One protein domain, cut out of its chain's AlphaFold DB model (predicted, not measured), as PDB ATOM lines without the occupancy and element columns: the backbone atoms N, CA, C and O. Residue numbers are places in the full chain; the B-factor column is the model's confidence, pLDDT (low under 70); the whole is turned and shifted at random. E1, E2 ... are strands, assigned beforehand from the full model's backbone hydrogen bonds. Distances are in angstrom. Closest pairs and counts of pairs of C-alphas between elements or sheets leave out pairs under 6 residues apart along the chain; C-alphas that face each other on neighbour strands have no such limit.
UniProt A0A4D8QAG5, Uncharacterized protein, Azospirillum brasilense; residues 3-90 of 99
ATOM      1  N   VAL A   3       5.552  35.419   1.329       96.44
ATOM      2  CA  VAL A   3       5.521  36.863   1.067       96.44
ATOM      3  C   VAL A   3       6.782  37.500   1.632       96.44
ATOM      4  O   VAL A   3       7.122  37.281   2.794       96.44
ATOM      5  N   GLU A   4       7.458  38.303   0.818       97.94
ATOM      6  CA  GLU A   4       8.528  39.203   1.246       97.94
ATOM      7  C   GLU A   4       8.129  40.639   0.905       97.94
ATOM      8  O   GLU A   4       7.666  40.914  -0.201       97.94
ATOM      9  N   ALA A   5       8.304  41.559   1.846       98.25
ATOM     10  CA  ALA A   5       8.073  42.978   1.650       98.25
ATOM     11  C   ALA A   5       9.323  43.773   2.022       98.25
ATOM     12  O   ALA A   5       9.853  43.639   3.126       98.25
ATOM     13  N   ARG A   6       9.757  44.636   1.105       98.00
ATOM     14  CA  ARG A   6      10.769  45.669   1.345       98.00
ATOM     15  C   ARG A   6      10.050  46.990   1.521       98.00
ATOM     16  O   ARG A   6       9.357  47.432   0.605       98.00
ATOM     17  N   ILE A   7      10.184  47.585   2.694       97.62
ATOM     18  CA  ILE A   7       9.393  48.730   3.127       97.62
ATOM     19  C   ILE A   7      10.362  49.857   3.453       97.62
ATOM     20  O   ILE A   7      11.306  49.680   4.220       97.62
ATOM     21  N   ILE A   8      10.145  51.010   2.834       94.50
ATOM     22  CA  ILE A   8      10.994  52.187   2.977       94.50
ATOM     23  C   ILE A   8      10.115  53.344   3.428       94.50
ATOM     24  O   ILE A   8       9.075  53.613   2.825       94.50
ATOM     25  N   GLY A   9      10.542  54.028   4.481       93.19
ATOM     26  CA  GLY A   9       9.949  55.273   4.944       93.19
ATOM     27  C   GLY A   9      10.935  56.426   4.781       93.19
ATOM     28  O   GLY A   9      12.132  56.289   5.043       93.19
ATOM     29  N   ARG A  10      10.431  57.586   4.361       90.56
ATOM     30  CA  ARG A  10      11.198  58.833   4.320       90.56
ATOM     31  C   ARG A  10      10.449  59.927   5.061       90.56
ATOM     32  O   ARG A  10       9.329  60.284   4.687       90.56
ATOM     33  N   VAL A  11      11.067  60.451   6.115       89.31
ATOM     34  CA  VAL A  11      10.536  61.598   6.853       89.31
ATOM     35  C   VAL A  11      10.604  62.832   5.945       89.31
ATOM     36  O   VAL A  11      11.623  63.109   5.313       89.31
ATOM     37  N   VAL A  12       9.498  63.561   5.828       86.69
ATOM     38  CA  VAL A  12       9.416  64.750   4.973       86.69
ATOM     39  C   VAL A  12      10.227  65.886   5.596       86.69
ATOM     40  O   VAL A  12      10.031  66.211   6.763       86.69
ATOM     41  N   GLY A  13      11.115  66.501   4.810       84.06
ATOM     42  CA  GLY A  13      11.974  67.604   5.263       84.06
ATOM     43  C   GLY A  13      13.171  67.175   6.119       84.06
ATOM     44  O   GLY A  13      13.908  68.033   6.592       84.06
ATOM     45  N   ALA A  14      13.366  65.871   6.309       75.19
ATOM     46  CA  ALA A  14      14.467  65.314   7.077       75.19
ATOM     47  C   ALA A  14      15.764  65.193   6.268       75.19
ATOM     48  O   ALA A  14      15.747  65.116   5.034       75.19
ATOM     49  N   ALA A  15      16.888  65.114   6.983       72.44
ATOM     50  CA  ALA A  15      18.171  64.776   6.381       72.44
ATOM     51  C   ALA A  15      18.167  63.326   5.871       72.44
ATOM     52  O   ALA A  15      17.448  62.462   6.374       72.44
ATOM     53  N   ASP A  16      19.030  63.030   4.901       67.38
ATOM     54  CA  ASP A  16      19.132  61.696   4.298       67.38
ATOM     55  C   ASP A  16      19.545  60.588   5.280       67.38
ATOM     56  O   ASP A  16      19.408  59.407   4.969       67.38
ATOM     57  N   THR A  17      20.016  60.946   6.471       66.69
ATOM     58  CA  THR A  17      20.322  60.007   7.551       66.69
ATOM     59  C   THR A  17      19.080  59.518   8.297       66.69
ATOM     60  O   THR A  17      19.149  58.473   8.921       66.69
ATOM     61  N   GLU A  18      17.928  60.190   8.214       71.88
ATOM     62  CA  GLU A  18      16.676  59.775   8.879       71.88
ATOM     63  C   GLU A  18      15.828  58.832   7.998       71.88
ATOM     64  O   GLU A  18      14.607  58.969   7.875       71.88
ATOM     65  N   ARG A  19      16.488  57.884   7.325       81.25
ATOM     66  CA  ARG A  19      15.822  56.871   6.495       81.25
ATOM     67  C   ARG A  19      15.280  55.742   7.363       81.25
ATOM     68  O   ARG A  19      15.910  55.339   8.338       81.25
ATOM     69  N   LEU A  20      14.128  55.226   6.956       91.88
ATOM     70  CA  LEU A  20      13.492  54.061   7.549       91.88
ATOM     71  C   LEU A  20      13.534  52.921   6.538       91.88
ATOM     72  O   LEU A  20      13.101  53.104   5.397       91.88
ATOM     73  N   SER A  21      14.057  51.760   6.918       94.44
ATOM     74  CA  SER A  21      14.093  50.594   6.036       94.44
ATOM     75  C   SER A  21      13.855  49.313   6.811       94.44
ATOM     76  O   SER A  21      14.517  49.061   7.813       94.44
ATOM     77  N   TYR A  22      12.928  48.513   6.296       97.06
ATOM     78  CA  TYR A  22      12.509  47.249   6.870       97.06
ATOM     79  C   TYR A  22      12.398  46.206   5.766       97.06
ATOM     80  O   TYR A  22      11.877  46.483   4.679       97.06
ATOM     81  N   VAL A  23      12.824  44.982   6.057       98.12
ATOM     82  CA  VAL A  23      12.512  43.824   5.217       98.12
ATOM     83  C   VAL A  23      11.799  42.790   6.069       98.12
ATOM     84  O   VAL A  23      12.279  42.400   7.136       98.12
ATOM     85  N   ARG A  24      10.616  42.385   5.611       98.31
ATOM     86  CA  ARG A  24       9.732  41.455   6.311       98.31
ATOM     87  C   ARG A  24       9.439  40.265   5.431       98.31
ATOM     88  O   ARG A  24       9.060  40.438   4.276       98.31
ATOM     89  N   ARG A  25       9.584  39.063   5.978       98.06
ATOM     90  CA  ARG A  25       9.302  37.817   5.265       98.06
ATOM     91  C   ARG A  25       8.446  36.902   6.120       98.06
ATOM     92  O   ARG A  25       8.715  36.730   7.303       98.06
ATOM     93  N   ALA A  26       7.407  36.330   5.531       97.94
ATOM     94  CA  ALA A  26       6.477  35.464   6.238       97.94
ATOM     95  C   ALA A  26       5.821  34.454   5.298       97.94
ATOM     96  O   ALA A  26       5.601  34.727   4.113       97.94
ATOM     97  N   THR A  27       5.477  33.293   5.849       96.50
ATOM     98  CA  THR A  27       4.703  32.268   5.151       96.50
ATOM     99  C   THR A  27       3.263  32.317   5.633       96.50
ATOM    100  O   THR A  27       2.999  32.364   6.829       96.50
ATOM    101  N   TYR A  28       2.329  32.286   4.694       94.50
ATOM    102  CA  TYR A  28       0.898  32.270   4.954       94.50
ATOM    103  C   TYR A  28       0.260  31.062   4.288       94.50
ATOM    104  O   TYR A  28       0.663  30.654   3.191       94.50
ATOM    105  N   TYR A  29      -0.774  30.536   4.924       91.62
ATOM    106  CA  TYR A  29      -1.602  29.464   4.392       91.62
ATOM    107  C   TYR A  29      -3.080  29.777   4.620       91.62
ATOM    108  O   TYR A  29      -3.432  30.727   5.323       91.62
ATOM    109  N   ARG A  30      -3.938  29.000   3.966       89.38
ATOM    110  CA  ARG A  30      -5.383  29.065   4.136       89.38
ATOM    111  C   ARG A  30      -5.948  27.672   3.902       89.38
ATOM    112  O   ARG A  30      -5.789  27.141   2.807       89.38
ATOM    113  N   ASP A  31      -6.597  27.120   4.916       85.25
ATOM    114  CA  ASP A  31      -7.325  25.858   4.789       85.25
ATOM    115  C   ASP A  31      -8.623  26.059   3.995       85.25
ATOM    116  O   ASP A  31      -9.139  27.179   3.883       85.25
ATOM    117  N   ALA A  32      -9.183  24.977   3.453       84.31
ATOM    118  CA  ALA A  32     -10.461  25.024   2.750       84.31
ATOM    119  C   ALA A  32     -11.566  25.568   3.675       84.31
ATOM    120  O   ALA A  32     -11.831  25.020   4.742       84.31
ATOM    121  N   GLY A  33     -12.191  26.683   3.282       85.44
ATOM    122  CA  GLY A  33     -13.193  27.380   4.099       85.44
ATOM    123  C   GLY A  33     -12.637  28.164   5.299       85.44
ATOM    124  O   GLY A  33     -13.409  28.822   5.991       85.44
ATOM    125  N   GLY A  34     -11.321  28.138   5.538       87.88
ATOM    126  CA  GLY A  34     -10.663  28.826   6.650       87.88
ATOM    127  C   GLY A  34     -10.263  30.274   6.350       87.88
ATOM    128  O   GLY A  34     -10.418  30.775   5.232       87.88
ATOM    129  N   ASN A  35      -9.700  30.944   7.359       93.88
ATOM    130  CA  ASN A  35      -9.097  32.270   7.217       93.88
ATOM    131  C   ASN A  35      -7.644  32.170   6.729       93.88
ATOM    132  O   ASN A  35      -6.948  31.196   7.029       93.88
ATOM    133  N   VAL A  36      -7.154  33.202   6.033       93.12
ATOM    134  CA  VAL A  36      -5.703  33.401   5.884       93.12
ATOM    135  C   VAL A  36      -5.057  33.395   7.266       93.12
ATOM    136  O   VAL A  36      -5.487  34.119   8.162       93.12
ATOM    137  N   THR A  37      -4.016  32.585   7.421       94.25
ATOM    138  CA  THR A  37      -3.313  32.394   8.688       94.25
ATOM    139  C   THR A  37      -1.804  32.497   8.468       94.25
ATOM    140  O   THR A  37      -1.266  32.030   7.461       94.25
ATOM    141  N   LEU A  38      -1.115  33.150   9.406       96.12
ATOM    142  CA  LEU A  38       0.345  33.204   9.448       96.12
ATOM    143  C   LEU A  38       0.889  31.844   9.899       96.12
ATOM    144  O   LEU A  38       0.521  31.344  10.959       96.12
ATOM    145  N   GLN A  39       1.791  31.263   9.115       95.25
ATOM    146  CA  GLN A  39       2.526  30.065   9.494       95.25
ATOM    147  C   GLN A  39       3.844  30.472  10.159       95.25
ATOM    148  O   GLN A  39       4.772  30.932   9.492       95.25
ATOM    149  N   GLY A  40       3.928  30.295  11.476       95.56
ATOM    150  CA  GLY A  40       5.088  30.715  12.260       95.56
ATOM    151  C   GLY A  40       5.032  32.202  12.606       95.56
ATOM    152  O   GLY A  40       4.066  32.656  13.213       95.56
ATOM    153  N   ALA A  41       6.073  32.955  12.249       97.06
ATOM    154  CA  ALA A  41       6.220  34.366  12.599       97.06
ATOM    155  C   ALA A  41       6.606  35.220  11.383       97.06
ATOM    156  O   ALA A  41       7.181  34.720  10.414       97.06
ATOM    157  N   VAL A  42       6.331  36.524  11.459       98.12
ATOM    158  CA  VAL A  42       6.917  37.498  10.532       98.12
ATOM    159  C   VAL A  42       8.381  37.685  10.908       98.12
ATOM    160  O   VAL A  42       8.698  38.054  12.034       98.12
ATOM    161  N   GLN A  43       9.274  37.412   9.964       98.12
ATOM    162  CA  GLN A  43      10.714  37.506  10.152       98.12
ATOM    163  C   GLN A  43      11.222  38.875   9.708       98.12
ATOM    164  O   GLN A  43      10.855  39.358   8.633       98.12
ATOM    165  N   THR A  44      12.124  39.449  10.497       97.75
ATOM    166  CA  THR A  44      12.978  40.559  10.069       97.75
ATOM    167  C   THR A  44      14.169  39.998   9.302       97.75
ATOM    168  O   THR A  44      14.877  39.123   9.799       97.75
ATOM    169  N   ILE A  45      14.376  40.480   8.077       97.25
ATOM    170  CA  ILE A  45      15.506  40.074   7.240       97.25
ATOM    171  C   ILE A  45      16.547  41.191   7.244       97.25
ATOM    172  O   ILE A  45      16.300  42.282   6.737       97.25
ATOM    173  N   GLY A  46      17.726  40.904   7.792       94.75
ATOM    174  CA  GLY A  46      18.772  41.906   7.986       94.75
ATOM    175  C   GLY A  46      18.498  42.810   9.189       94.75
ATOM    176  O   GLY A  46      17.820  42.412  10.134       94.75
ATOM    177  N   THR A  47      19.068  44.012   9.164       93.00
ATOM    178  CA  THR A  47      18.914  45.004  10.232       93.00
ATOM    179  C   THR A  47      17.980  46.103   9.769       93.00
ATOM    180  O   THR A  47      18.193  46.700   8.711       93.00
ATOM    181  N   ASP A  48      16.973  46.391  10.583       94.00
ATOM    182  CA  ASP A  48      16.113  47.536  10.346       94.00
ATOM    183  C   ASP A  48      16.913  48.824  10.512       94.00
ATOM    184  O   ASP A  48      17.674  48.997  11.466       94.00
ATOM    185  N   THR A  49      16.753  49.736   9.561       90.44
ATOM    186  CA  THR A  49      17.284  51.088   9.703       90.44
ATOM    187  C   THR A  49      16.178  51.945  10.277       90.44
ATOM    188  O   THR A  49      15.191  52.206   9.595       90.44
ATOM    189  N   GLU A  50      16.345  52.378  11.520       81.31
ATOM    190  CA  GLU A  50      15.381  53.231  12.197       81.31
ATOM    191  C   GLU A  50      16.106  54.271  13.049       81.31
ATOM    192  O   GLU A  50      16.510  54.019  14.179       81.31
ATOM    193  N   VAL A  51      16.304  55.461  12.480       70.88
ATOM    194  CA  VAL A  51      16.910  56.591  13.208       70.88
ATOM    195  C   VAL A  51      15.869  57.327  14.052       70.88
ATOM    196  O   VAL A  51      16.179  57.926  15.079       70.88
ATOM    197  N   THR A  52      14.606  57.249  13.646       66.81
ATOM    198  CA  THR A  52      13.458  57.722  14.417       66.81
ATOM    199  C   THR A  52      12.880  56.598  15.245       66.81
ATOM    200  O   THR A  52      12.094  55.823  14.717       66.81
ATOM    201  N   SER A  53      13.214  56.561  16.535       73.31
ATOM    202  CA  SER A  53      12.602  55.636  17.492       73.31
ATOM    203  C   SER A  53      11.075  55.664  17.383       73.31
ATOM    204  O   SER A  53      10.509  56.760  17.322       73.31
ATOM    205  N   THR A  54      10.432  54.497  17.468       85.06
ATOM    206  CA  THR A  54       8.969  54.257  17.516       85.06
ATOM    207  C   THR A  54       8.258  54.135  16.170       85.06
ATOM    208  O   THR A  54       7.042  53.934  16.152       85.06
ATOM    209  N   ALA A  55       8.983  54.222  15.054       91.88
ATOM    210  CA  ALA A  55       8.429  53.765  13.788       91.88
ATOM    211  C   ALA A  55       8.377  52.229  13.787       91.88
ATOM    212  O   ALA A  55       9.039  51.566  14.575       91.88
ATOM    213  N   ASP A  56       7.553  51.645  12.923       93.44
ATOM    214  CA  ASP A  56       7.609  50.204  12.678       93.44
ATOM    215  C   ASP A  56       7.017  49.885  11.307       93.44
ATOM    216  O   ASP A  56       6.215  50.647  10.754       93.44
ATOM    217  N   ALA A  57       7.378  48.731  10.764       96.25
ATOM    218  CA  ALA A  57       6.724  48.156   9.611       96.25
ATOM    219  C   ALA A  57       6.640  46.633   9.736       96.25
ATOM    220  O   ALA A  57       7.605  45.953  10.079       96.25
ATOM    221  N   THR A  58       5.482  46.070   9.404       97.50
ATOM    222  CA  THR A  58       5.219  44.632   9.505       97.50
ATOM    223  C   THR A  58       4.267  44.150   8.407       97.50
ATOM    224  O   THR A  58       3.778  44.934   7.590       97.50
ATOM    225  N   LEU A  59       4.008  42.844   8.377       97.88
ATOM    226  CA  LEU A  59       2.969  42.229   7.558       97.88
ATOM    227  C   LEU A  59       1.787  41.849   8.451       97.88
ATOM    228  O   LEU A  59       1.938  41.069   9.391       97.88
ATOM    229  N   ALA A  60       0.609  42.385   8.148       96.75
ATOM    230  CA  ALA A  60      -0.613  42.154   8.903       96.75
ATOM    231  C   ALA A  60      -1.592  41.286   8.107       96.75
ATOM    232  O   ALA A  60      -1.789  41.482   6.905       96.75
ATOM    233  N   VAL A  61      -2.221  40.341   8.801       96.12
ATOM    234  CA  VAL A  61      -3.329  39.546   8.270       96.12
ATOM    235  C   VAL A  61      -4.638  40.275   8.549       96.12
ATOM    236  O   VAL A  61      -4.897  40.657   9.689       96.12
ATOM    237  N   ASP A  62      -5.467  40.420   7.522       94.94
ATOM    238  CA  ASP A  62      -6.864  40.829   7.646       94.94
ATOM    239  C   ASP A  62      -7.752  39.614   7.361       94.94
ATOM    240  O   ASP A  62      -7.856  39.146   6.224       94.94
ATOM    241  N   THR A  63      -8.380  39.082   8.408       93.88
ATOM    242  CA  THR A  63      -9.266  37.915   8.321       93.88
ATOM    243  C   THR A  63     -10.681  38.272   7.874       93.88
ATOM    244  O   THR A  63     -11.445  37.380   7.520       93.88
ATOM    245  N   THR A  64     -11.059  39.549   7.842       93.88
ATOM    246  CA  THR A  64     -12.340  39.974   7.269       93.88
ATOM    247  C   THR A  64     -12.215  40.082   5.754       93.88
ATOM    248  O   THR A  64     -13.007  39.489   5.026       93.88
ATOM    249  N   ALA A  65     -11.177  40.766   5.272       93.19
ATOM    250  CA  ALA A  65     -10.904  40.914   3.842       93.19
ATOM    251  C   ALA A  65     -10.180  39.701   3.225       93.19
ATOM    252  O   ALA A  65     -10.076  39.613   2.004       93.19
ATOM    253  N   GLN A  66      -9.678  38.771   4.047       91.50
ATOM    254  CA  GLN A  66      -8.876  37.610   3.628       91.50
ATOM    255  C   GLN A  66      -7.605  38.011   2.870       91.50
ATOM    256  O   GLN A  66      -7.246  37.418   1.850       91.50
ATOM    257  N   THR A  67      -6.911  39.032   3.371       93.00
ATOM    258  CA  THR A  67      -5.702  39.568   2.735       93.00
ATOM    259  C   THR A  67      -4.515  39.589   3.688       93.00
ATOM    260  O   THR A  67      -4.649  39.527   4.908       93.00
ATOM    261  N   VAL A  68      -3.323  39.683   3.100       94.12
ATOM    262  CA  VAL A  68      -2.100  40.063   3.805       94.12
ATOM    263  C   VAL A  68      -1.675  41.411   3.255       94.12
ATOM    264  O   VAL A  68      -1.582  41.577   2.037       94.12
ATOM    265  N   SER A  69      -1.407  42.365   4.138       95.56
ATOM    266  CA  SER A  69      -1.010  43.719   3.766       95.56
ATOM    267  C   SER A  69       0.216  44.171   4.545       95.56
ATOM    268  O   SER A  69       0.515  43.682   5.635       95.56
ATOM    269  N   VAL A  70       0.947  45.121   3.970       97.31
ATOM    270  CA  VAL A  70       1.974  45.851   4.711       97.31
ATOM    271  C   VAL A  70       1.281  46.823   5.659       97.31
ATOM    272  O   VAL A  70       0.428  47.603   5.236       97.31
ATOM    273  N   ARG A  71       1.684  46.805   6.929       97.25
ATOM    274  CA  ARG A  71       1.246  47.760   7.946       97.25
ATOM    275  C   ARG A  71       2.442  48.556   8.433       97.25
ATOM    276  O   ARG A  71       3.450  47.970   8.811       97.25
ATOM    277  N   VAL A  72       2.311  49.875   8.440       96.00
ATOM    278  CA  VAL A  72       3.343  50.793   8.933       96.00
ATOM    279  C   VAL A  72       2.819  51.579  10.127       96.00
ATOM    280  O   VAL A  72       1.646  51.957  10.162       96.00
ATOM    281  N   THR A  73       3.704  51.843  11.079       94.62
ATOM    282  CA  THR A  73       3.473  52.710  12.231       94.62
ATOM    283  C   THR A  73       4.314  53.965  12.044       94.62
ATOM    284  O   THR A  73       5.533  53.901  11.887       94.62
ATOM    285  N   GLY A  74       3.646  55.118  11.988       91.25
ATOM    286  CA  GLY A  74       4.318  56.412  11.918       91.25
ATOM    287  C   GLY A  74       4.823  56.880  13.282       91.25
ATOM    288  O   GLY A  74       4.522  56.282  14.308       91.25
ATOM    289  N   VAL A  75       5.532  58.007  13.290       90.12
ATOM    290  CA  VAL A  75       5.993  58.668  14.518       90.12
ATOM    291  C   VAL A  75       5.165  59.925  14.753       90.12
ATOM    292  O   VAL A  75       4.887  60.674  13.811       90.12
ATOM    293  N   ALA A  76       4.772  60.171  16.005       89.56
ATOM    294  CA  ALA A  76       4.028  61.371  16.375       89.56
ATOM    295  C   ALA A  76       4.759  62.644  15.911       89.56
ATOM    296  O   ALA A  76       5.986  62.733  15.969       89.56
ATOM    297  N   SER A  77       3.998  63.627  15.426       87.75
ATOM    298  CA  SER A  77       4.516  64.906  14.915       87.75
ATOM    299  C   SER A  77       5.473  64.811  13.715       87.75
ATOM    300  O   SER A  77       6.032  65.828  13.308       87.75
ATOM    301  N   LYS A  78       5.646  63.631  13.102       88.06
ATOM    302  CA  LYS A  78       6.426  63.453  11.871       88.06
ATOM    303  C   LYS A  78       5.523  63.014  10.724       88.06
ATOM    304  O   LYS A  78       4.692  62.121  10.861       88.06
ATOM    305  N   ARG A  79       5.724  63.614   9.550       91.12
ATOM    306  CA  ARG A  79       5.116  63.141   8.301       91.12
ATOM    307  C   ARG A  79       6.092  62.206   7.604       91.12
ATOM    308  O   ARG A  79       7.198  62.623   7.270       91.12
ATOM    309  N   ILE A  80       5.672  60.970   7.361       91.12
ATOM    310  CA  ILE A  80       6.507  59.937   6.740       91.12
ATOM    311  C   ILE A  80       5.831  59.467   5.456       91.12
ATOM    312  O   ILE A  80       4.674  59.046   5.476       91.12
ATOM    313  N   ALA A  81       6.546  59.563   4.337       92.00
ATOM    314  CA  ALA A  81       6.138  58.959   3.079       92.00
ATOM    315  C   ALA A  81       6.644  57.515   3.039       92.00
ATOM    316  O   ALA A  81       7.842  57.282   3.199       92.00
ATOM    317  N   TRP A  82       5.737  56.564   2.832       94.12
ATOM    318  CA  TRP A  82       6.051  55.139   2.817       94.12
ATOM    319  C   TRP A  82       5.938  54.565   1.412       94.12
ATOM    320  O   TRP A  82       5.082  54.955   0.620       94.12
ATOM    321  N   THR A  83       6.798  53.609   1.102       95.62
ATOM    322  CA  THR A  83       6.729  52.802  -0.115       95.62
ATOM    323  C   THR A  83       7.038  51.363   0.249       95.62
ATOM    324  O   THR A  83       7.939  51.102   1.044       95.62
ATOM    325  N   ALA A  84       6.295  50.424  -0.328       97.00
ATOM    326  CA  ALA A  84       6.532  49.004  -0.139       97.00
ATOM    327  C   ALA A  84       6.610  48.297  -1.492       97.00
ATOM    328  O   ALA A  84       5.772  48.516  -2.364       97.00
ATOM    329  N   SER A  85       7.611  47.438  -1.652       97.69
ATOM    330  CA  SER A  85       7.696  46.464  -2.740       97.69
ATOM    331  C   SER A  85       7.413  45.086  -2.169       97.69
ATOM    332  O   SER A  85       8.079  44.676  -1.220       97.69
ATOM    333  N   ILE A  86       6.425  44.386  -2.725       97.00
ATOM    334  CA  ILE A  86       5.970  43.088  -2.224       97.00
ATOM    335  C   ILE A  86       6.241  42.028  -3.289       97.00
ATOM    336  O   ILE A  86       5.771  42.138  -4.420       97.00
ATOM    337  N   THR A  87       6.972  40.984  -2.915       96.62
ATOM    338  CA  THR A  87       7.182  39.784  -3.725       96.62
ATOM    339  C   THR A  87       6.374  38.644  -3.128       96.62
ATOM    340  O   THR A  87       6.472  38.347  -1.938       96.62
ATOM    341  N   VAL A  88       5.566  37.994  -3.965       93.88
ATOM    342  CA  VAL A  88       4.692  36.898  -3.550       93.88
ATOM    343  C   VAL A  88       5.051  35.645  -4.333       93.88
ATOM    344  O   VAL A  88       4.864  35.592  -5.544       93.88
ATOM    345  N   ASN A  89       5.510  34.619  -3.622       91.31
ATOM    346  CA  ASN A  89       5.761  33.295  -4.170       91.31
ATOM    347  C   ASN A  89       4.577  32.385  -3.828       91.31
ATOM    348  O   ASN A  89       4.329  32.047  -2.661       91.31
ATOM    349  N   ARG A  90       3.815  32.019  -4.861       83.56
ATOM    350  CA  ARG A  90       2.676  31.102  -4.774       83.56
ATOM    351  C   ARG A  90       3.052  29.777  -5.419       83.56
ATOM    352  O   ARG A  90       3.635  29.765  -6.494       83.56
TER     353      ARG A  90
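What this domain is: This is residues 3 to 90 of the 99 residues of an uncharacterized protein of Azospirillum brasilense (UniProt A0A4D8QAG5). A long, twisted antiparallel sheet of four strands, E3 - E2 - E1 - E6, has the two-strand hairpin E4 and E5 over one face, while its other face is bare of named elements. The loops from E1 to E2 and from E2 to E3 reach towards opposite ends of the long axis, and part of the long link from E3 to E4 pairs briefly with E2. The printed part has 88 residues, with no named helix and six named strands, E1 to E6, in that order along the chain; the class is all strand. It is only just compact, close to loose, with a radius of gyration of the C-alphas of 14.5 A, and elongated, spanning 49 by 25 by 18 A.

How they stand to each other: In the larger sheet, E1, residues 3 to 11, and E2, residues 19 to 29, are the inner strands and form an antiparallel hairpin, with N 5 and O 24 within hydrogen-bond range at 2.8 A. On the other side of E1 is E6, residues 80 to 89, an edge strand antiparallel to E1, with N 8 and O 83 2.8 A apart. The other edge strand is E3, residues 37 to 44, which forms a hairpin with E2; N 39 and O 27 are 2.8 A apart. E3 bends by 72 degrees at residue 40. E1, E2 and E3 are a meander, each strand the antiparallel neighbour of the one before. Residues 49 to 50 pair antiparallel with residues 20 to 21 of E2. E4, residues 56 to 62, and E5, residues 67 to 73, form a separate antiparallel hairpin, with N 58 and O 71 2.8 A apart. Between the two sheets, the closest C-alphas of E2 and E4 are those of Arg 24 and Thr 58, 6.4 A apart; those of E3 and E4 are Val 42 and Leu 59, 6.8 A; those of E5 and E6 are Val 70 and Ala 84, 7.4 A. E4 and E6 are apart.

Where its parts are: E1 begins at C-alpha 3, (5.521, 36.863, 1.067), and is 25.9 A long. E2 measures 32.5 A, E3 18.3 A, E4 18.0 A and E5 18.6 A. E6 measures 28.8 A and ends at C-alpha 89, (5.761, 33.295, -4.170).

The domain as a whole: The two C-alphas farthest apart are those of Ala 15 and Ala 32, 49.1 A. The printed part has no cut. The link from E3 to E4, 11 residues, is long, and that from E4 to E5 is tight. The mean pLDDT of the printed part is 91.3; residues 16 to 17 and residue 52 are under 70.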